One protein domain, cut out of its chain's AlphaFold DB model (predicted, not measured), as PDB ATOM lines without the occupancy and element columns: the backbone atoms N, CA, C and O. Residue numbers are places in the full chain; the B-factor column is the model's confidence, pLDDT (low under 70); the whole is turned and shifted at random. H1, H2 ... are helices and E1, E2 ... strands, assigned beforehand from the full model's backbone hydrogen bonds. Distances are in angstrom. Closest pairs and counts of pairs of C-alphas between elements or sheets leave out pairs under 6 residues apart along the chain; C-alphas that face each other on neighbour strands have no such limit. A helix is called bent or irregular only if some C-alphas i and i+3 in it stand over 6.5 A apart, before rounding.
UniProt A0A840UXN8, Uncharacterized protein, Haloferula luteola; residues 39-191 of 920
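AT A GLANCE: This is residues 39 to 191 of the 920 residues of an uncharacterized protein of Haloferula luteola (UniProt A0A840UXN8). A small closed barrel of five strands, E1 to E5, has a long helical arm: the end of H2, residues 87 to 96, and H3 pack on the barrel's outside at E5 and E4, while the rest of H2 runs away from it with H1 folded back along it as a hairpin. Away from the helices, residues 140 to 145 of the link between E1 and E2 stick out. The 153 printed residues hold H1 H2 H3 H4 H5 E1 E2 E3 H6 E4 E5 in chain order, a mixed class of helices and strands with a mixed barrel. The whole is only just compact, close to loose, with a radius of gyration of the C-alphas of 17.9 A, and elongated, spanning 64 by 33 by 30 A.

IN THESE COORDINATES: E1, residues 124 to 136, is 26.5 A long and bends by 97 degrees at residue 128. E2 is residues 149 to 155, 19.7 A, and E3 residues 158 to 163, 15.8 A. E4, residues 173 to 184, 22.4 A, bends by 102 degrees at residue 176; E5, residues 187 to 190, ends with C-alpha 190 at (195.459, 232.285, 153.339). H1, residues 52 to 66, is 21.2 A long and begins with C-alpha 52 at (202.388, 225.974, 174.895). H2, residues 69 to 96, 38.3 A, has a kink of 50 degrees near residue 76 and is irregular, with C-alphas 74 and 77 7.1 A apart. The short helices are H3, residues 98 to 103, H4, 108 to 112, H5, 116 to 119, and H6, 167 to 170.

HOW THE PARTS SIT: Round the barrel run E1, E2, E3, E5, E4 and back to E1. E1, E2 and E3 form a meander, each strand the antiparallel neighbour of the one before, in two hairpins: N 133 and O 152 are 3.0 A apart, N 153 and O 160 2.9 A. E3 and E5 are parallel, with N 188 and O 161 at 2.8 A. The hairpin E4 and E5 has N 189 and O 182 at 2.9 A; antiparallel E4 and E1 have N 126 and O 181 at 2.9 A. H2 is on the barrel at a height of 9.8 A, its Ile 94 and Ala 189 of E5 having the closest C-alphas, 4.9 A. H3 is on it at 9.0 A and H6 at 8.6 A. H2, the hub, touches H1 in a helical hairpin, closest C-alphas Glu 53 and Arg 86, 5.2 A; it also touches H3 and H5. H4 is close to H1 but not clearly touching, C-alphas 61 and 110 being 8.0 A apart. Every O i to N i+4 pair is within hydrogen-bond range in H1, H3 and H4, and 19 of 24 in H2; H5 and H6 are too short for such a pair.

THE WHOLE: The C-alphas farthest apart are those of Ser 68 and Gly 142, 65.7 A. The printed part has no cut. The link E1 to E2 is long, with 12 residues; the other links between named elements are tight. Mean pLDDT of the printed part is 85.1; residues 135 to 149, 167 and 170 to 173 are under 70.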
ATOM      1  N   ARG A  39     202.734 240.674 154.657       79.19
ATOM      2  CA  ARG A  39     203.865 240.122 153.874       79.19
ATOM      3  C   ARG A  39     204.973 239.463 154.710       79.19
ATOM      4  O   ARG A  39     205.655 238.566 154.215       79.19
ATOM      5  N   GLU A  40     205.169 239.895 155.955       80.94
ATOM      6  CA  GLU A  40     206.223 239.453 156.882       80.94
ATOM      7  C   GLU A  40     205.692 238.494 157.965       80.94
ATOM      8  O   GLU A  40     206.432 238.079 158.855       80.94
ATOM      9  N   LEU A  41     204.414 238.108 157.901       84.94
ATOM     10  CA  LEU A  41     203.744 237.358 158.966       84.94
ATOM     11  C   LEU A  41     204.311 235.950 159.176       84.94
ATOM     12  O   LEU A  41     204.218 235.398 160.268       84.94
ATOM     13  N   PHE A  42     204.865 235.320 158.141       87.25
ATOM     14  CA  PHE A  42     205.301 233.930 158.235       87.25
ATOM     15  C   PHE A  42     206.402 233.784 159.284       87.25
ATOM     16  O   PHE A  42     207.453 234.405 159.187       87.25
ATOM     17  N   ALA A  43     206.152 232.916 160.265       84.75
ATOM     18  CA  ALA A  43     207.071 232.635 161.364       84.75
ATOM     19  C   ALA A  43     207.388 233.835 162.282       84.75
ATOM     20  O   ALA A  43     208.307 233.735 163.094       84.75
ATOM     21  N   SER A  44     206.627 234.934 162.215       82.62
ATOM     22  CA  SER A  44     206.877 236.137 163.027       82.62
ATOM     23  C   SER A  44     206.832 235.871 164.539       82.62
ATOM     24  O   SER A  44     207.475 236.576 165.310       82.62
ATOM     25  N   GLU A  45     206.109 234.831 164.963       84.06
ATOM     26  CA  GLU A  45     205.958 234.419 166.365       84.06
ATOM     27  C   GLU A  45     206.743 233.133 166.690       84.06
ATOM     28  O   GLU A  45     206.613 232.581 167.782       84.06
ATOM     29  N   TRP A  46     207.566 232.622 165.765       84.31
ATOM     30  CA  TRP A  46     208.309 231.366 165.948       84.31
ATOM     31  C   TRP A  46     209.251 231.390 167.161       84.31
ATOM     32  O   TRP A  46     209.369 230.392 167.872       84.31
ATOM     33  N   GLU A  47     209.913 232.524 167.405       78.69
ATOM     34  CA  GLU A  47     210.885 232.662 168.497       78.69
ATOM     35  C   GLU A  47     210.220 232.719 169.880       78.69
ATOM     36  O   GLU A  47     210.808 232.277 170.869       78.69
ATOM     37  N   GLN A  48     208.990 233.241 169.965       72.94
ATOM     38  CA  GLN A  48     208.238 233.360 171.219       72.94
ATOM     39  C   GLN A  48     206.754 232.996 171.040       72.94
ATOM     40  O   GLN A  48     205.885 233.849 171.220       72.94
ATOM     41  N   PRO A  49     206.427 231.724 170.746       77.00
ATOM     42  CA  PRO A  49     205.046 231.336 170.512       77.00
ATOM     43  C   PRO A  49     204.223 231.502 171.788       77.00
ATOM     44  O   PRO A  49     204.588 230.993 172.849       77.00
ATOM     45  N   LEU A  50     203.062 232.144 171.681       73.81
ATOM     46  CA  LEU A  50     202.165 232.347 172.825       73.81
ATOM     47  C   LEU A  50     201.517 231.040 173.318       73.81
ATOM     48  O   LEU A  50     201.115 230.944 174.479       73.81
ATOM     49  N   ARG A  51     201.400 230.027 172.448       84.06
ATOM     50  CA  ARG A  51     200.793 228.726 172.773       84.06
ATOM     51  C   ARG A  51     201.836 227.715 173.223       84.06
ATOM     52  O   ARG A  51     202.865 227.534 172.572       84.06
ATOM     53  N   SER A  52     201.513 226.978 174.282       87.50
ATOM     54  CA  SER A  52     202.388 225.974 174.895       87.50
ATOM     55  C   SER A  52     202.888 224.904 173.925       87.50
ATOM     56  O   SER A  52     204.047 224.509 173.986       87.50
ATOM     57  N   GLU A  53     202.040 224.440 173.011       92.50
ATOM     58  CA  GLU A  53     202.336 223.375 172.057       92.50
ATOM     59  C   GLU A  53     203.334 223.840 170.991       92.50
ATOM     60  O   GLU A  53     204.204 223.075 170.571       92.50
ATOM     61  N   PHE A  54     203.237 225.105 170.577       92.00
ATOM     62  CA  PHE A  54     204.184 225.720 169.652       92.00
ATOM     63  C   PHE A  54     205.502 226.045 170.351       92.00
ATOM     64  O   PHE A  54     206.553 225.714 169.808       92.00
ATOM     65  N   ALA A  55     205.453 226.593 171.569       90.06
ATOM     66  CA  ALA A  55     206.637 226.890 172.370       90.06
ATOM     67  C   ALA A  55     207.456 225.626 172.676       90.06
ATOM     68  O   ALA A  55     208.663 225.611 172.443       90.06
ATOM     69  N   ALA A  56     206.801 224.539 173.102       91.44
ATOM     70  CA  ALA A  56     207.464 223.267 173.389       91.44
ATOM     71  C   ALA A  56     208.117 222.655 172.139       91.44
ATOM     72  O   ALA A  56     209.229 222.130 172.204       91.44
ATOM     73  N   PHE A  57     207.455 222.742 170.980       95.88
ATOM     74  CA  PHE A  57     208.047 222.284 169.725       95.88
ATOM     75  C   PHE A  57     209.222 223.173 169.285       95.88
ATOM     76  O   PHE A  57     210.260 222.641 168.900       95.88
ATOM     77  N   ALA A  58     209.100 224.500 169.372       92.06
ATOM     78  CA  ALA A  58     210.161 225.440 169.003       92.06
ATOM     79  C   ALA A  58     211.406 225.311 169.899       92.06
ATOM     80  O   ALA A  58     212.535 225.365 169.411       92.06
ATOM     81  N   GLU A  59     211.221 225.087 171.202       93.75
ATOM     82  CA  GLU A  59     212.302 224.765 172.138       93.75
ATOM     83  C   GLU A  59     213.000 223.453 171.768       93.75
ATOM     84  O   GLU A  59     214.212 223.450 171.549       93.75
ATOM     85  N   TRP A  60     212.238 222.374 171.560       95.88
ATOM     86  CA  TRP A  60     212.802 221.095 171.124       95.88
ATOM     87  C   TRP A  60     213.579 221.216 169.805       95.88
ATOM     88  O   TRP A  60     214.648 220.625 169.658       95.88
ATOM     89  N   VAL A  61     213.075 221.994 168.840       94.44
ATOM     90  CA  VAL A  61     213.753 222.224 167.557       94.44
ATOM     91  C   VAL A  61     215.086 222.953 167.751       94.44
ATOM     92  O   VAL A  61     216.075 222.558 167.128       94.44
ATOM     93  N   ARG A  62     215.145 223.979 168.612       92.62
ATOM     94  CA  ARG A  62     216.399 224.690 168.924       92.62
ATOM     95  C   ARG A  62     217.439 223.737 169.508       92.62
ATOM     96  O   ARG A  62     218.568 223.690 169.013       92.62
ATOM     97  N   ASP A  63     217.037 222.910 170.467       93.19
ATOM     98  CA  ASP A  63     217.918 221.911 171.076       93.19
ATOM     99  C   ASP A  63     218.360 220.848 170.064       93.19
ATOM    100  O   ASP A  63     219.537 220.492 169.991       93.19
ATOM    101  N   TYR A  64     217.438 220.372 169.222       94.12
ATOM    102  CA  TYR A  64     217.722 219.385 168.185       94.12
ATOM    103  C   TYR A  64     218.747 219.907 167.168       94.12
ATOM    104  O   TYR A  64     219.694 219.198 166.814       94.12
ATOM    105  N   LEU A  65     218.600 221.153 166.706       90.25
ATOM    106  CA  LEU A  65     219.528 221.770 165.757       90.25
ATOM    107  C   LEU A  65     220.901 222.058 166.387       90.25
ATOM    108  O   LEU A  65     221.909 221.949 165.688       90.25
ATOM    109  N   ALA A  66     220.975 222.320 167.694       91.31
ATOM    110  CA  ALA A  66     222.239 222.471 168.420       91.31
ATOM    111  C   ALA A  66     222.924 221.129 168.770       91.31
ATOM    112  O   ALA A  66     224.132 221.092 169.017       91.31
ATOM    113  N   ALA A  67     222.177 220.021 168.785       91.69
ATOM    114  CA  ALA A  67     222.659 218.710 169.210       91.69
ATOM    115  C   ALA A  67     223.564 217.996 168.182       91.69
ATOM    116  O   ALA A  67     223.482 218.206 166.968       91.69
ATOM    117  N   SER A  68     224.403 217.079 168.683       91.38
ATOM    118  CA  SER A  68     225.231 216.174 167.874       91.38
ATOM    119  C   SER A  68     224.385 215.133 167.116       91.38
ATOM    120  O   SER A  68     223.267 214.827 167.545       91.38
ATOM    121  N   PRO A  69     224.894 214.537 166.017       88.06
ATOM    122  CA  PRO A  69     224.168 213.509 165.265       88.06
ATOM    123  C   PRO A  69     223.667 212.339 166.130       88.06
ATOM    124  O   PRO A  69     222.551 211.860 165.937       88.06
ATOM    125  N   GLU A  70     224.456 211.911 167.119       86.62
ATOM    126  CA  GLU A  70     224.102 210.825 168.037       86.62
ATOM    127  C   GLU A  70     222.978 211.226 169.004       86.62
ATOM    128  O   GLU A  70     222.081 210.427 169.271       86.62
ATOM    129  N   ALA A  71     222.992 212.467 169.505       87.88
ATOM    130  CA  ALA A  71     221.946 212.989 170.383       87.88
ATOM    131  C   ALA A  71     220.621 213.204 169.630       87.88
ATOM    132  O   ALA A  71     219.557 212.833 170.129       87.88
ATOM    133  N   ARG A  72     220.678 213.686 168.381       89.12
ATOM    134  CA  ARG A  72     219.505 213.854 167.502       89.12
ATOM    135  C   ARG A  72     218.726 212.551 167.281       89.12
ATOM    136  O   ARG A  72     217.493 212.560 167.261       89.12
ATOM    137  N   ALA A  73     219.422 211.417 167.172       84.81
ATOM    138  CA  ALA A  73     218.783 210.108 167.012       84.81
ATOM    139  C   ALA A  73     217.911 209.720 168.223       84.81
ATOM    140  O   ALA A  73     216.859 209.105 168.053       84.81
ATOM    141  N   VAL A  74     218.310 210.114 169.437       88.69
ATOM    142  CA  VAL A  74     217.556 209.848 170.675       88.69
ATOM    143  C   VAL A  74     216.365 210.804 170.823       88.69
ATOM    144  O   VAL A  74     215.307 210.398 171.298       88.69
ATOM    145  N   MET A  75     216.499 212.047 170.351       90.31
ATOM    146  CA  MET A  75     215.470 213.095 170.447       90.31
ATOM    147  C   MET A  75     214.307 212.934 169.451       90.31
ATOM    148  O   MET A  75     213.272 213.582 169.595       90.31
ATOM    149  N   SER A  76     214.452 212.078 168.434       85.81
ATOM    150  CA  SER A  76     213.505 211.990 167.308       85.81
ATOM    151  C   SER A  76     212.092 211.540 167.716       85.81
ATOM    152  O   SER A  76     211.108 212.029 167.165       85.81
ATOM    153  N   ALA A  77     211.970 210.644 168.706       88.94
ATOM    154  CA  ALA A  77     210.668 210.164 169.181       88.94
ATOM    155  C   ALA A  77     209.875 211.255 169.924       88.94
ATOM    156  O   ALA A  77     208.664 211.382 169.737       88.94
ATOM    157  N   GLU A  78     210.568 212.056 170.733       92.94
ATOM    158  CA  GLU A  78     209.994 213.205 171.433       92.94
ATOM    159  C   GLU A  78     209.581 214.297 170.444       92.94
ATOM    160  O   GLU A  78     208.434 214.746 170.468       92.94
ATOM    161  N   GLY A  79     210.457 214.628 169.489       94.19
ATOM    162  CA  GLY A  79     210.159 215.592 168.431       94.19
ATOM    163  C   GLY A  79     208.937 215.220 167.603       94.19
ATOM    164  O   GLY A  79     208.107 216.076 167.310       94.19
ATOM    165  N   LEU A  80     208.766 213.935 167.276       95.44
ATOM    166  CA  LEU A  80     207.576 213.455 166.573       95.44
ATOM    167  C   LEU A  80     206.299 213.608 167.415       95.44
ATOM    168  O   LEU A  80     205.242 213.921 166.867       95.44
ATOM    169  N   SER A  81     206.377 213.390 168.730       95.81
ATOM    170  CA  SER A  81     205.242 213.591 169.640       95.81
ATOM    171  C   SER A  81     204.848 215.067 169.725       95.81
ATOM    172  O   SER A  81     203.669 215.395 169.602       95.81
ATOM    173  N   LEU A  82     205.831 215.959 169.879       96.81
ATOM    174  CA  LEU A  82     205.612 217.406 169.936       96.81
ATOM    175  C   LEU A  82     205.082 217.950 168.605       96.81
ATOM    176  O   LEU A  82     204.136 218.735 168.596       96.81
ATOM    177  N   ALA A  83     205.609 217.469 167.477       95.88
ATOM    178  CA  ALA A  83     205.133 217.853 166.151       95.88
ATOM    179  C   ALA A  83     203.663 217.466 165.925       95.88
ATOM    180  O   ALA A  83     202.908 218.248 165.353       95.88
ATOM    181  N   LYS A  84     203.229 216.292 166.411       96.19
ATOM    182  CA  LYS A  84     201.819 215.862 166.355       96.19
ATOM    183  C   LYS A  84     200.911 216.731 167.223       96.19
ATOM    184  O   LYS A  84     199.865 217.156 166.744       96.19
ATOM    185  N   ALA A  85     201.326 217.034 168.454       94.44
ATOM    186  CA  ALA A  85     200.570 217.921 169.338       94.44
ATOM    187  C   ALA A  85     200.405 219.320 168.718       94.44
ATOM    188  O   ALA A  85     199.298 219.850 168.636       94.44
ATOM    189  N   ARG A  86     201.494 219.876 168.169       96.25
ATOM    190  CA  ARG A  86     201.475 221.126 167.402       96.25
ATOM    191  C   ARG A  86     200.528 221.048 166.198       96.25
ATOM    192  O   ARG A  86     199.755 221.976 165.975       96.25
ATOM    193  N   ARG A  87     200.573 219.962 165.422       96.81
ATOM    194  CA  ARG A  87     199.737 219.761 164.227       96.81
ATOM    195  C   ARG A  87     198.241 219.801 164.546       96.81
ATOM    196  O   ARG A  87     197.488 220.395 163.785       96.81
ATOM    197  N   GLU A  88     197.813 219.202 165.657       95.31
ATOM    198  CA  GLU A  88     196.404 219.224 166.085       95.31
ATOM    199  C   GLU A  88     195.908 220.644 166.388       95.31
ATOM    200  O   GLU A  88     194.792 221.001 166.012       95.31
ATOM    201  N   VAL A  89     196.743 221.468 167.031       95.25
ATOM    202  CA  VAL A  89     196.430 222.881 167.294       95.25
ATOM    203  C   VAL A  89     196.453 223.690 165.998       95.25
ATOM    204  O   VAL A  89     195.535 224.467 165.747       95.25
ATOM    205  N   MET A  90     197.449 223.462 165.138       96.06
ATOM    206  CA  MET A  90     197.579 224.144 163.848       96.06
ATOM    207  C   MET A  90     196.380 223.869 162.927       96.06
ATOM    208  O   MET A  90     195.847 224.792 162.323       96.06
ATOM    209  N   ALA A  91     195.895 222.625 162.871       95.44
ATOM    210  CA  ALA A  91     194.729 222.250 162.068       95.44
ATOM    211  C   ALA A  91     193.442 222.985 162.481       95.44
ATOM    212  O   ALA A  91     192.587 223.236 161.633       95.44
ATOM    213  N   LYS A  92     193.301 223.333 163.769       94.31
ATOM    214  CA  LYS A  92     192.186 224.154 164.268       94.31
ATOM    215  C   LYS A  92     192.409 225.628 163.969       94.31
ATOM    216  O   LYS A  92     191.517 226.277 163.438       94.31
ATOM    217  N   LEU A  93     193.614 226.132 164.238       93.06
ATOM    218  CA  LEU A  93     193.958 227.530 163.987       93.06
ATOM    219  C   LEU A  93     193.809 227.922 162.527       93.06
ATOM    220  O   LEU A  93     193.312 229.003 162.259       93.06
ATOM    221  N   ILE A  94     194.165 227.045 161.589       96.19
ATOM    222  CA  ILE A  94     193.952 227.309 160.164       96.19
ATOM    223  C   ILE A  94     192.489 227.680 159.879       96.19
ATOM    224  O   ILE A  94     192.248 228.525 159.032       96.19
ATOM    225  N   GLN A  95     191.532 227.083 160.595       93.12
ATOM    226  CA  GLN A  95     190.099 227.304 160.386       93.12
ATOM    227  C   GLN A  95     189.542 228.452 161.237       93.12
ATOM    228  O   GLN A  95     188.646 229.164 160.804       93.12
ATOM    229  N   GLU A  96     190.040 228.607 162.466       90.38
ATOM    230  CA  GLU A  96     189.486 229.539 163.458       90.38
ATOM    231  C   GLU A  96     190.202 230.898 163.480       90.38
ATOM    232  O   GLU A  96     189.586 231.918 163.776       90.38
ATOM    233  N   ASN A  97     191.510 230.910 163.219       88.94
ATOM    234  CA  ASN A  97     192.363 232.096 163.248       88.94
ATOM    235  C   ASN A  97     193.559 231.925 162.285       88.94
ATOM    236  O   ASN A  97     194.696 231.695 162.726       88.94
ATOM    237  N   PRO A  98     193.317 232.004 160.962       92.75
ATOM    238  CA  PRO A  98     194.345 231.781 159.945       92.75
ATOM    239  C   PRO A  98     195.554 232.719 160.091       92.75
ATOM    240  O   PRO A  98     196.681 232.276 159.873       92.75
ATOM    241  N   ARG A  99     195.371 233.965 160.559       91.00
ATOM    242  CA  ARG A  99     196.479 234.896 160.838       91.00
ATOM    243  C   ARG A  99     197.443 234.352 161.894       91.00
ATOM    244  O   ARG A  99     198.657 234.336 161.696       91.00
ATOM    245  N   GLU A 100     196.912 233.870 163.018       89.62
ATOM    246  CA  GLU A 100     197.721 233.258 164.082       89.62
ATOM    247  C   GLU A 100     198.378 231.953 163.613       89.62
ATOM    248  O   GLU A 100     199.521 231.669 163.985       89.62
ATOM    249  N   ALA A 101     197.687 231.175 162.771       94.19
ATOM    250  CA  ALA A 101     198.242 229.969 162.165       94.19
ATOM    251  C   ALA A 101     199.523 230.285 161.374       94.19
ATOM    252  O   ALA A 101     200.545 229.640 161.597       94.19
ATOM    253  N   LEU A 102     199.488 231.308 160.511       94.44
ATOM    254  CA  LEU A 102     200.608 231.737 159.660       94.44
ATOM    255  C   LEU A 102     201.798 232.265 160.482       94.44
ATOM    256  O   LEU A 102     202.951 231.893 160.217       94.44
ATOM    257  N   ALA A 103     201.507 233.036 161.532       89.75
ATOM    258  CA  ALA A 103     202.496 233.597 162.452       89.75
ATOM    259  C   ALA A 103     203.328 232.534 163.192       89.75
ATOM    260  O   ALA A 103     204.516 232.721 163.443       89.75
ATOM    261  N   ASN A 104     202.723 231.379 163.494       91.25
ATOM    262  CA  ASN A 104     203.330 230.306 164.294       91.25
ATOM    263  C   ASN A 104     203.936 229.165 163.451       91.25
ATOM    264  O   ASN A 104     204.123 228.035 163.927       91.25
ATOM    265  N   THR A 105     204.211 229.418 162.175       92.56
ATOM    266  CA  THR A 105     204.816 228.429 161.274       92.56
ATOM    267  C   THR A 105     206.338 228.350 161.473       92.56
ATOM    268  O   THR A 105     206.950 229.370 161.769       92.56
ATOM    269  N   PRO A 106     206.998 227.181 161.342       90.56
ATOM    270  CA  PRO A 106     208.447 227.103 161.462       90.56
ATOM    271  C   PRO A 106     209.107 227.676 160.203       90.56
ATOM    272  O   PRO A 106     208.660 227.323 159.103       90.56
ATOM    273  N   PRO A 107     210.196 228.455 160.335       88.88
ATOM    274  CA  PRO A 107     210.908 229.007 159.192       88.88
ATOM    275  C   PRO A 107     211.388 227.938 158.200       88.88
ATOM    276  O   PRO A 107     211.762 226.835 158.611       88.88
ATOM    277  N   VAL A 108     211.464 228.241 156.902       85.25
ATOM    278  CA  VAL A 108     211.947 227.278 155.879       85.25
ATOM    279  C   VAL A 108     213.348 226.732 156.196       85.25
ATOM    280  O   VAL A 108     213.568 225.516 156.122       85.25
ATOM    281  N   SER A 109     214.277 227.585 156.633       83.50
ATOM    282  CA  SER A 109     215.616 227.184 157.092       83.50
ATOM    283  C   SER A 109     215.573 226.146 158.220       83.50
ATOM    284  O   SER A 109     216.299 225.150 158.185       83.50
ATOM    285  N   VAL A 110     214.670 226.332 159.184       89.69
ATOM    286  CA  VAL A 110     214.441 225.408 160.297       89.69
ATOM    287  C   VAL A 110     213.875 224.089 159.784       89.69
ATOM    288  O   VAL A 110     214.401 223.024 160.106       89.69
ATOM    289  N   ARG A 111     212.844 224.142 158.932       90.50
ATOM    290  CA  ARG A 111     212.198 222.956 158.349       90.50
ATOM    291  C   ARG A 111     213.206 222.077 157.617       90.50
ATOM    292  O   ARG A 111     213.161 220.860 157.768       90.50
ATOM    293  N   ASN A 112     214.129 222.675 156.868       86.94
ATOM    294  CA  ASN A 112     215.166 221.956 156.124       86.94
ATOM    295  C   ASN A 112     216.149 221.192 157.025       86.94
ATOM    296  O   ASN A 112     216.715 220.189 156.590       86.94
ATOM    297  N   GLY A 113     216.309 221.610 158.284       88.44
ATOM    298  CA  GLY A 113     217.130 220.922 159.280       88.44
ATOM    299  C   GLY A 113     216.449 219.735 159.980       88.44
ATOM    300  O   GLY A 113     217.115 219.020 160.734       88.44
ATOM    301  N   LEU A 114     215.148 219.502 159.754       92.12
ATOM    302  CA  LEU A 114     214.365 218.490 160.473       92.12
ATOM    303  C   LEU A 114     214.260 217.142 159.728       92.12
ATOM    304  O   LEU A 114     214.182 217.111 158.496       92.12
ATOM    305  N   PRO A 115     214.175 216.007 160.456       91.88
ATOM    306  CA  PRO A 115     213.895 214.694 159.876       91.88
ATOM    307  C   PRO A 115     212.586 214.650 159.083       91.88
ATOM    308  O   PRO A 115     211.589 215.261 159.474       91.88
ATOM    309  N   GLN A 116     212.548 213.839 158.021       91.12
ATOM    310  CA  GLN A 116     211.367 213.696 157.159       91.12
ATOM    311  C   GLN A 116     210.091 213.350 157.940       91.12
ATOM    312  O   GLN A 116     209.033 213.900 157.657       91.12
ATOM    313  N   GLU A 117     210.187 212.471 158.937       92.25
ATOM    314  CA  GLU A 117     209.037 212.031 159.737       92.25
ATOM    315  C   GLU A 117     208.384 213.178 160.521       92.25
ATOM    316  O   GLU A 117     207.164 213.188 160.683       92.25
ATOM    317  N   ILE A 118     209.183 214.163 160.945       95.00
ATOM    318  CA  ILE A 118     208.720 215.376 161.625       95.00
ATOM    319  C   ILE A 118     208.188 216.378 160.604       95.00
ATOM    320  O   ILE A 118     207.105 216.921 160.804       95.00
ATOM    321  N   ARG A 119     208.881 216.567 159.470       93.38
ATOM    322  CA  ARG A 119     208.399 217.438 158.379       93.38
ATOM    323  C   ARG A 119     207.022 217.021 157.867       93.38
ATOM    324  O   ARG A 119     206.203 217.886 157.594       93.38
ATOM    325  N   ASN A 120     206.742 215.718 157.818       93.56
ATOM    326  CA  ASN A 120     205.433 215.176 157.440       93.56
ATOM    327  C   ASN A 120     204.294 215.570 158.405       93.56
ATOM    328  O   ASN A 120     203.129 215.392 158.061       93.56
ATOM    329  N   GLN A 121     204.608 216.039 159.618       96.06
ATOM    330  CA  GLN A 121     203.614 216.540 160.575       96.06
ATOM    331  C   GLN A 121     203.385 218.053 160.462       96.06
ATOM    332  O   GLN A 121     202.445 218.555 161.070       96.06
ATOM    333  N   LEU A 122     204.231 218.778 159.729       95.69
ATOM    334  CA  LEU A 122     204.119 220.224 159.574       95.69
ATOM    335  C   LEU A 122     203.215 220.573 158.390       95.69
ATOM    336  O   LEU A 122     203.123 219.834 157.413       95.69
ATOM    337  N   GLU A 123     202.589 221.737 158.474       95.69
ATOM    338  CA  GLU A 123     201.831 222.367 157.402       95.69
ATOM    339  C   GLU A 123     202.692 222.582 156.151       95.69
ATOM    340  O   GLU A 123     203.882 222.890 156.247       95.69
ATOM    341  N   GLU A 124     202.105 222.396 154.975       92.69
ATOM    342  CA  GLU A 124     202.735 222.627 153.678       92.69
ATOM    343  C   GLU A 124     202.755 224.128 153.370       92.69
ATOM    344  O   GLU A 124     201.739 224.797 153.539       92.69
ATOM    345  N   ARG A 125     203.885 224.660 152.887       90.19
ATOM    346  CA  ARG A 125     203.935 226.016 152.321       90.19
ATOM    347  C   ARG A 125     203.210 226.015 150.981       90.19
ATOM    348  O   ARG A 125     203.571 225.246 150.097       90.19
ATOM    349  N   VAL A 126     202.208 226.874 150.838       91.06
ATOM    350  CA  VAL A 126     201.475 227.052 149.584       91.06
ATOM    351  C   VAL A 126     201.784 228.439 149.046       91.06
ATOM    352  O   VAL A 126     201.694 229.436 149.758       91.06
ATOM    353  N   SER A 127     202.209 228.497 147.792       90.69
ATOM    354  CA  SER A 127     202.398 229.726 147.028       90.69
ATOM    355  C   SER A 127     202.062 229.424 145.569       90.69
ATOM    356  O   SER A 127     202.267 228.298 145.101       90.69
ATOM    357  N   GLY A 128     201.448 230.378 144.876       89.56
ATOM    358  CA  GLY A 128     201.069 230.209 143.479       89.56
ATOM    359  C   GLY A 128     200.029 231.220 143.016       89.56
ATOM    360  O   GLY A 128     199.461 231.958 143.819       89.56
ATOM    361  N   ILE A 129     199.787 231.238 141.706       89.75
ATOM    362  CA  ILE A 129     198.675 231.983 141.114       89.75
ATOM    363  C   ILE A 129     197.466 231.053 141.009       89.75
ATOM    364  O   ILE A 129     197.589 229.939 140.492       89.75
ATOM    365  N   GLY A 130     196.318 231.497 141.508       84.50
ATOM    366  CA  GLY A 130     195.103 230.691 141.559       84.50
ATOM    367  C   GLY A 130     193.839 231.522 141.732       84.50
ATOM    368  O   GLY A 130     193.889 232.746 141.819       84.50
ATOM    369  N   ASP A 131     192.697 230.848 141.773       84.06
ATOM    370  CA  ASP A 131     191.407 231.484 142.033       84.06
ATOM    371  C   ASP A 131     191.029 231.279 143.502       84.06
ATOM    372  O   ASP A 131     191.119 230.164 144.014       84.06
ATOM    373  N   LEU A 132     190.591 232.338 144.174       81.75
ATOM    374  CA  LEU A 132     190.124 232.336 145.554       81.75
ATOM    375  C   LEU A 132     188.681 232.840 145.579       81.75
ATOM    376  O   LEU A 132     188.431 234.012 145.313       81.75
ATOM    377  N   PHE A 133     187.712 231.970 145.848       70.00
ATOM    378  CA  PHE A 133     186.302 232.350 145.755       70.00
ATOM    379  C   PHE A 133     185.398 231.594 146.719       70.00
ATOM    380  O   PHE A 133     185.657 230.456 147.117       70.00
ATOM    381  N   THR A 134     184.295 232.245 147.071       74.88
ATOM    382  CA  THR A 134     183.251 231.709 147.933       74.88
ATOM    383  C   THR A 134     182.268 230.868 147.127       74.88
ATOM    384  O   THR A 134     181.557 231.359 146.250       74.88
ATOM    385  N   VAL A 135     182.163 229.587 147.466       65.38
ATOM    386  CA  VAL A 135     181.181 228.668 146.892       65.38
ATOM    387  C   VAL A 135     179.986 228.557 147.823       65.38
ATOM    388  O   VAL A 135     180.096 228.129 148.975       65.38
ATOM    389  N   ARG A 136     178.807 228.892 147.296       63.81
ATOM    390  CA  ARG A 136     177.532 228.695 147.983       63.81
ATOM    391  C   ARG A 136     176.759 227.559 147.331       63.81
ATOM    392  O   ARG A 136     176.382 227.636 146.163       63.81
ATOM    393  N   GLY A 137     176.494 226.507 148.095       54.22
ATOM    394  CA  GLY A 137     175.619 225.435 147.636       54.22
ATOM    395  C   GLY A 137     174.149 225.861 147.652       54.22
ATOM    396  O   GLY A 137     173.679 226.472 148.609       54.22
ATOM    397  N   ILE A 138     173.409 225.508 146.601       51.53
ATOM    398  CA  ILE A 138     171.949 225.639 146.553       51.53
ATOM    399  C   ILE A 138     171.365 224.236 146.716       51.53
ATOM    400  O   ILE A 138     171.737 223.320 145.978       51.53
ATOM    401  N   ALA A 139     170.473 224.054 147.691       52.44
ATOM    402  CA  ALA A 139     169.785 222.784 147.881       52.44
ATOM    403  C   ALA A 139     168.931 222.455 146.644       52.44
ATOM    404  O   ALA A 139     168.247 223.322 146.093       52.44
ATOM    405  N   GLY A 140     168.997 221.207 146.174       50.34
ATOM    406  CA  GLY A 140     168.227 220.767 145.012       50.34
ATOM    407  C   GLY A 140     166.710 220.839 145.259       50.34
ATOM    408  O   GLY A 140     166.273 220.864 146.411       50.34
ATOM    409  N   PRO A 141     165.878 220.837 144.201       40.91
ATOM    410  CA  PRO A 141     164.426 220.902 144.352       40.91
ATOM    411  C   PRO A 141     163.897 219.765 145.243       40.91
ATOM    412  O   PRO A 141     163.953 218.597 144.859       40.91
ATOM    413  N   GLY A 142     163.372 220.112 146.423       52.50
ATOM    414  CA  GLY A 142     162.823 219.165 147.401       52.50
ATOM    415  C   GLY A 142     163.768 218.743 148.537       52.50
ATOM    416  O   GLY A 142     163.363 217.903 149.336       52.50
ATOM    417  N   ASP A 143     164.977 219.308 148.628       53.25
ATOM    418  CA  ASP A 143     165.898 219.121 149.760       53.25
ATOM    419  C   ASP A 143     165.900 220.383 150.644       53.25
ATOM    420  O   ASP A 143     166.065 221.497 150.148       53.25
ATOM    421  N   ASP A 144     165.667 220.220 151.946       57.84
ATOM    422  CA  ASP A 144     165.525 221.287 152.948       57.84
ATOM    423  C   ASP A 144     166.803 221.521 153.775       57.84
ATOM    424  O   ASP A 144     166.820 222.323 154.713       57.84
ATOM    425  N   ARG A 145     167.902 220.845 153.422       64.50
ATOM    426  CA  ARG A 145     169.194 221.000 154.098       64.50
ATOM    427  C   ARG A 145     169.846 222.354 153.807       64.50
ATOM    428  O   ARG A 145     169.969 222.778 152.660       64.50
ATOM    429  N   VAL A 146     170.354 222.993 154.862       56.94
ATOM    430  CA  VAL A 146     171.237 224.164 154.761       56.94
ATOM    431  C   VAL A 146     172.588 223.696 154.222       56.94
ATOM    432  O   VAL A 146     173.287 222.930 154.886       56.94
ATOM    433  N   VAL A 147     172.949 224.128 153.012       57.81
ATOM    434  CA  VAL A 147     174.263 223.837 152.423       57.81
ATOM    435  C   VAL A 147     175.237 224.940 152.853       57.81
ATOM    436  O   VAL A 147     174.897 226.117 152.703       57.81
ATOM    437  N   PRO A 148     176.404 224.602 153.429       58.19
ATOM    438  CA  PRO A 148     177.336 225.598 153.936       58.19
ATOM    439  C   PRO A 148     177.936 226.429 152.800       58.19
ATOM    440  O   PRO A 148     178.146 225.942 151.688       58.19
ATOM    441  N   THR A 149     178.226 227.686 153.114       66.75
ATOM    442  CA  THR A 149     179.109 228.534 152.319       66.75
ATOM    443  C   THR A 149     180.547 228.170 152.681       66.75
ATOM    444  O   THR A 149     180.872 228.113 153.867       66.75
ATOM    445  N   VAL A 150     181.386 227.883 151.688       73.38
ATOM    446  CA  VAL A 150     182.803 227.550 151.896       73.38
ATOM    447  C   VAL A 150     183.668 228.327 150.920       73.38
ATOM    448  O   VAL A 150     183.303 228.472 149.757       73.38
ATOM    449  N   ASP A 151     184.830 228.779 151.374       82.31
ATOM    450  CA  ASP A 151     185.811 229.405 150.495       82.31
ATOM    451  C   ASP A 151     186.739 228.349 149.904       82.31
ATOM    452  O   ASP A 151     187.097 227.366 150.561       82.31
ATOM    453  N   GLN A 152     187.120 228.535 148.645       85.69
ATOM    454  CA  GLN A 152     187.983 227.621 147.907       85.69
ATOM    455  C   GLN A 152     189.155 228.374 147.292       85.69
ATOM    456  O   GLN A 152     188.972 229.456 146.741       85.69
ATOM    457  N   ALA A 153     190.342 227.773 147.375       89.75
ATOM    458  CA  ALA A 153     191.530 228.171 146.634       89.75
ATOM    459  C   ALA A 153     191.856 227.101 145.584       89.75
ATOM    460  O   ALA A 153     192.131 225.944 145.925       89.75
ATOM    461  N   ASN A 154     191.848 227.501 144.315       87.25
ATOM    462  CA  ASN A 154     192.043 226.633 143.165       87.25
ATOM    463  C   ASN A 154     193.348 226.970 142.447       87.25
ATOM    464  O   ASN A 154     193.532 228.076 141.945       87.25
ATOM    465  N   PHE A 155     194.222 225.976 142.326       82.44
ATOM    466  CA  PHE A 155     195.485 226.040 141.596       82.44
ATOM    467  C   PHE A 155     195.466 224.976 140.494       82.44
ATOM    468  O   PHE A 155     195.947 223.855 140.683       82.44
ATOM    469  N   GLY A 156     194.839 225.285 139.357       74.31
ATOM    470  CA  GLY A 156     194.596 224.291 138.306       74.31
ATOM    471  C   GLY A 156     193.762 223.114 138.832       74.31
ATOM    472  O   GLY A 156     192.627 223.306 139.258       74.31
ATOM    473  N   ASP A 157     194.334 221.905 138.843       78.31
ATOM    474  CA  ASP A 157     193.662 220.679 139.314       78.31
ATOM    475  C   ASP A 157     193.615 220.537 140.850       78.31
ATOM    476  O   ASP A 157     192.967 219.627 141.377       78.31
ATOM    477  N   ARG A 158     194.322 221.397 141.596       85.44
ATOM    478  CA  ARG A 158     194.378 221.348 143.064       85.44
ATOM    479  C   ARG A 158     193.349 222.303 143.668       85.44
ATOM    480  O   ARG A 158     193.420 223.503 143.432       85.44
ATOM    481  N   VAL A 159     192.465 221.774 144.511       88.81
ATOM    482  CA  VAL A 159     191.434 222.534 145.240       88.81
ATOM    483  C   VAL A 159     191.653 222.370 146.743       88.81
ATOM    484  O   VAL A 159     191.751 221.245 147.235       88.81
ATOM    485  N   LEU A 160     191.737 223.483 147.470       92.19
ATOM    486  CA  LEU A 160     191.842 223.531 148.931       92.19
ATOM    487  C   LEU A 160     190.692 224.360 149.503       92.19
ATOM    488  O   LEU A 160     190.281 225.347 148.898       92.19
ATOM    489  N   GLN A 161     190.191 223.992 150.681       93.50
ATOM    490  CA  GLN A 161     189.245 224.838 151.402       93.50
ATOM    491  C   GLN A 161     190.011 225.987 152.059       93.50
ATOM    492  O   GLN A 161     190.851 225.755 152.929       93.50
ATOM    493  N   ALA A 162     189.744 227.210 151.625       92.62
ATOM    494  CA  ALA A 162     190.436 228.398 152.094       92.62
ATOM    495  C   ALA A 162     189.815 228.936 153.387       92.62
ATOM    496  O   ALA A 162     188.605 228.860 153.589       92.62
ATOM    497  N   HIS A 163     190.661 229.507 154.237       93.69
ATOM    498  CA  HIS A 163     190.282 230.270 155.417       93.69
ATOM    499  C   HIS A 163     191.016 231.596 155.359       93.69
ATOM    500  O   HIS A 163     192.250 231.640 155.335       93.69
ATOM    501  N   ARG A 164     190.227 232.656 155.254       85.50
ATOM    502  CA  ARG A 164     190.676 234.017 154.982       85.50
ATOM    503  C   ARG A 164     190.467 234.865 156.229       85.50
ATOM    504  O   ARG A 164     189.678 234.512 157.100       85.50
ATOM    505  N   TYR A 165     191.198 235.957 156.309       83.44
ATOM    506  CA  TYR A 165     191.034 237.000 157.312       83.44
ATOM    507  C   TYR A 165     191.407 238.329 156.655       83.44
ATOM    508  O   TYR A 165     191.961 238.314 155.559       83.44
ATOM    509  N   GLY A 166     191.111 239.445 157.316       73.06
ATOM    510  CA  GLY A 166     191.460 240.766 156.793       73.06
ATOM    511  C   GLY A 166     190.632 241.140 155.562       73.06
ATOM    512  O   GLY A 166     189.448 240.804 155.481       73.06
ATOM    513  N   ASP A 167     191.236 241.838 154.610       64.19
ATOM    514  CA  ASP A 167     190.540 242.368 153.431       64.19
ATOM    515  C   ASP A 167     190.045 241.254 152.494       64.19
ATOM    516  O   ASP A 167     188.954 241.333 151.909       64.19
ATOM    517  N   ARG A 168     190.809 240.163 152.377       75.94
ATOM    518  CA  ARG A 168     190.450 239.013 151.535       75.94
ATOM    519  C   ARG A 168     189.258 238.220 152.060       75.94
ATOM    520  O   ARG A 168     188.641 237.490 151.278       75.94
ATOM    521  N   GLU A 169     188.910 238.353 153.342       73.94
ATOM    522  CA  GLU A 169     187.691 237.772 153.928       73.94
ATOM    523  C   GLU A 169     186.425 238.417 153.346       73.94
ATOM    524  O   GLU A 169     185.421 237.741 153.121       73.94
ATOM    525  N   LEU A 170     186.490 239.718 153.046       59.44
ATOM    526  CA  LEU A 170     185.355 240.515 152.579       59.44
ATOM    527  C   LEU A 170     185.140 240.443 151.061       59.44
ATOM    528  O   LEU A 170     184.095 240.871 150.572       59.44
ATOM    529  N   THR A 171     186.097 239.887 150.315       57.62
ATOM    530  CA  THR A 171     186.071 239.850 148.848       57.62
ATOM    531  C   THR A 171     185.569 238.486 148.351       57.62
ATOM    532  O   THR A 171     186.294 237.500 148.462       57.62
ATOM    533  N   PRO A 172     184.347 238.358 147.798       58.84
ATOM    534  CA  PRO A 172     183.739 237.046 147.540       58.84
ATOM    535  C   PRO A 172     184.410 236.231 146.429       58.84
ATOM    536  O   PRO A 172     184.315 235.005 146.430       58.84
ATOM    537  N   GLU A 173     185.058 236.890 145.469       66.19
ATOM    538  CA  GLU A 173     185.673 236.239 144.314       66.19
ATOM    539  C   GLU A 173     186.919 237.000 143.852       66.19
ATOM    540  O   GLU A 173     186.877 238.202 143.612       66.19
ATOM    541  N   MET A 174     188.023 236.271 143.706       75.94
ATOM    542  CA  MET A 174     189.322 236.750 143.250       75.94
ATOM    543  C   MET A 174     189.879 235.731 142.254       75.94
ATOM    544  O   MET A 174     190.060 234.562 142.592       75.94
ATOM    545  N   ARG A 175     190.123 236.138 141.004       76.31
ATOM    546  CA  ARG A 175     190.558 235.226 139.933       76.31
ATOM    547  C   ARG A 175     191.997 235.480 139.524       76.31
ATOM    548  O   ARG A 175     192.374 236.622 139.281       76.31
ATOM    549  N   GLN A 176     192.763 234.403 139.364       80.44
ATOM    550  CA  GLN A 176     194.162 234.439 138.929       80.44
ATOM    551  C   GLN A 176     195.024 235.386 139.781       80.44
ATOM    552  O   GLN A 176     195.834 236.160 139.265       80.44
ATOM    553  N   VAL A 177     194.829 235.321 141.095       84.12
ATOM    554  CA  VAL A 177     195.495 236.155 142.095       84.12
ATOM    555  C   VAL A 177     196.665 235.432 142.747       84.12
ATOM    556  O   VAL A 177     196.789 234.209 142.653       84.12
ATOM    557  N   SER A 178     197.539 236.194 143.396       92.88
ATOM    558  CA  SER A 178     198.682 235.649 144.127       92.88
ATOM    559  C   SER A 178     198.238 235.142 145.494       92.88
ATOM    560  O   SER A 178     197.795 235.922 146.331       92.88
ATOM    561  N   ILE A 179     198.340 233.835 145.729       94.06
ATOM    562  CA  ILE A 179     197.880 233.201 146.967       94.06
ATOM    563  C   ILE A 179     199.087 232.621 147.697       94.06
ATOM    564  O   ILE A 179     199.758 231.720 147.188       94.06
ATOM    565  N   HIS A 180     199.312 233.092 148.922       94.88
ATOM    566  CA  HIS A 180     200.315 232.564 149.842       94.88
ATOM    567  C   HIS A 180     199.634 232.029 151.095       94.88
ATOM    568  O   HIS A 180     198.629 232.570 151.549       94.88
ATOM    569  N   GLY A 181     200.165 230.958 151.673       95.06
ATOM    570  CA  GLY A 181     199.574 230.401 152.877       95.06
ATOM    571  C   GLY A 181     200.240 229.135 153.375       95.06
ATOM    572  O   GLY A 181     201.318 228.732 152.918       95.06
ATOM    573  N   VAL A 182     199.550 228.479 154.304       96.12
ATOM    574  CA  VAL A 182     199.898 227.130 154.744       96.12
ATOM    575  C   VAL A 182     198.720 226.182 154.693       96.12
ATOM    576  O   VAL A 182     197.635 226.499 155.179       96.12
ATOM    577  N   ALA A 183     198.947 225.006 154.111       96.31
ATOM    578  CA  ALA A 183     197.933 223.978 153.979       96.31
ATOM    579  C   ALA A 183     198.169 222.807 154.930       96.31
ATOM    580  O   ALA A 183     199.281 222.292 155.068       96.31
ATOM    581  N   LEU A 184     197.089 222.342 155.548       96.38
ATOM    582  CA  LEU A 184     197.068 221.139 156.364       96.38
ATOM    583  C   LEU A 184     195.697 220.476 156.233       96.38
ATOM    584  O   LEU A 184     194.670 221.134 156.357       96.38
ATOM    585  N   ASP A 185     195.678 219.170 155.960       93.44
ATOM    586  CA  ASP A 185     194.444 218.373 155.860       93.44
ATOM    587  C   ASP A 185     193.393 218.925 154.876       93.44
ATOM    588  O   ASP A 185     192.194 218.808 155.096       93.44
ATOM    589  N   GLY A 186     193.844 219.516 153.764       91.75
ATOM    590  CA  GLY A 186     192.962 220.082 152.734       91.75
ATOM    591  C   GLY A 186     192.430 221.484 153.051       91.75
ATOM    592  O   GLY A 186     191.760 222.072 152.203       91.75
ATOM    593  N   HIS A 187     192.766 222.037 154.218       95.75
ATOM    594  CA  HIS A 187     192.474 223.414 154.595       95.75
ATOM    595  C   HIS A 187     193.699 224.302 154.394       95.75
ATOM    596  O   HIS A 187     194.817 223.883 154.685       95.75
ATOM    597  N   LEU A 188     193.489 225.524 153.916       97.19
ATOM    598  CA  LEU A 188     194.522 226.515 153.643       97.19
ATOM    599  C   LEU A 188     194.260 227.765 154.482       97.19
ATOM    600  O   LEU A 188     193.237 228.412 154.284       97.19
ATOM    601  N   ALA A 189     195.186 228.124 155.370       97.19
ATOM    602  CA  ALA A 189     195.219 229.472 155.931       97.19
ATOM    603  C   ALA A 189     195.837 230.390 154.878       97.19
ATOM    604  O   ALA A 189     196.985 230.173 154.481       97.19
ATOM    605  N   VAL A 190     195.060 231.355 154.399       95.44
ATOM    606  CA  VAL A 190     195.459 232.285 153.339       95.44
ATOM    607  C   VAL A 190     196.017 233.547 153.980       95.44
ATOM    608  O   VAL A 190     195.355 234.123 154.833       95.44
ATOM    609  N   LEU A 191     197.221 233.953 153.580       94.50
ATOM    610  CA  LEU A 191     197.807 235.250 153.918       94.50
ATOM    611  C   LEU A 191     196.932 236.369 153.344       94.50
ATOM    612  O   LEU A 191     196.528 236.269 152.185       94.50
TER     613      LEU A 191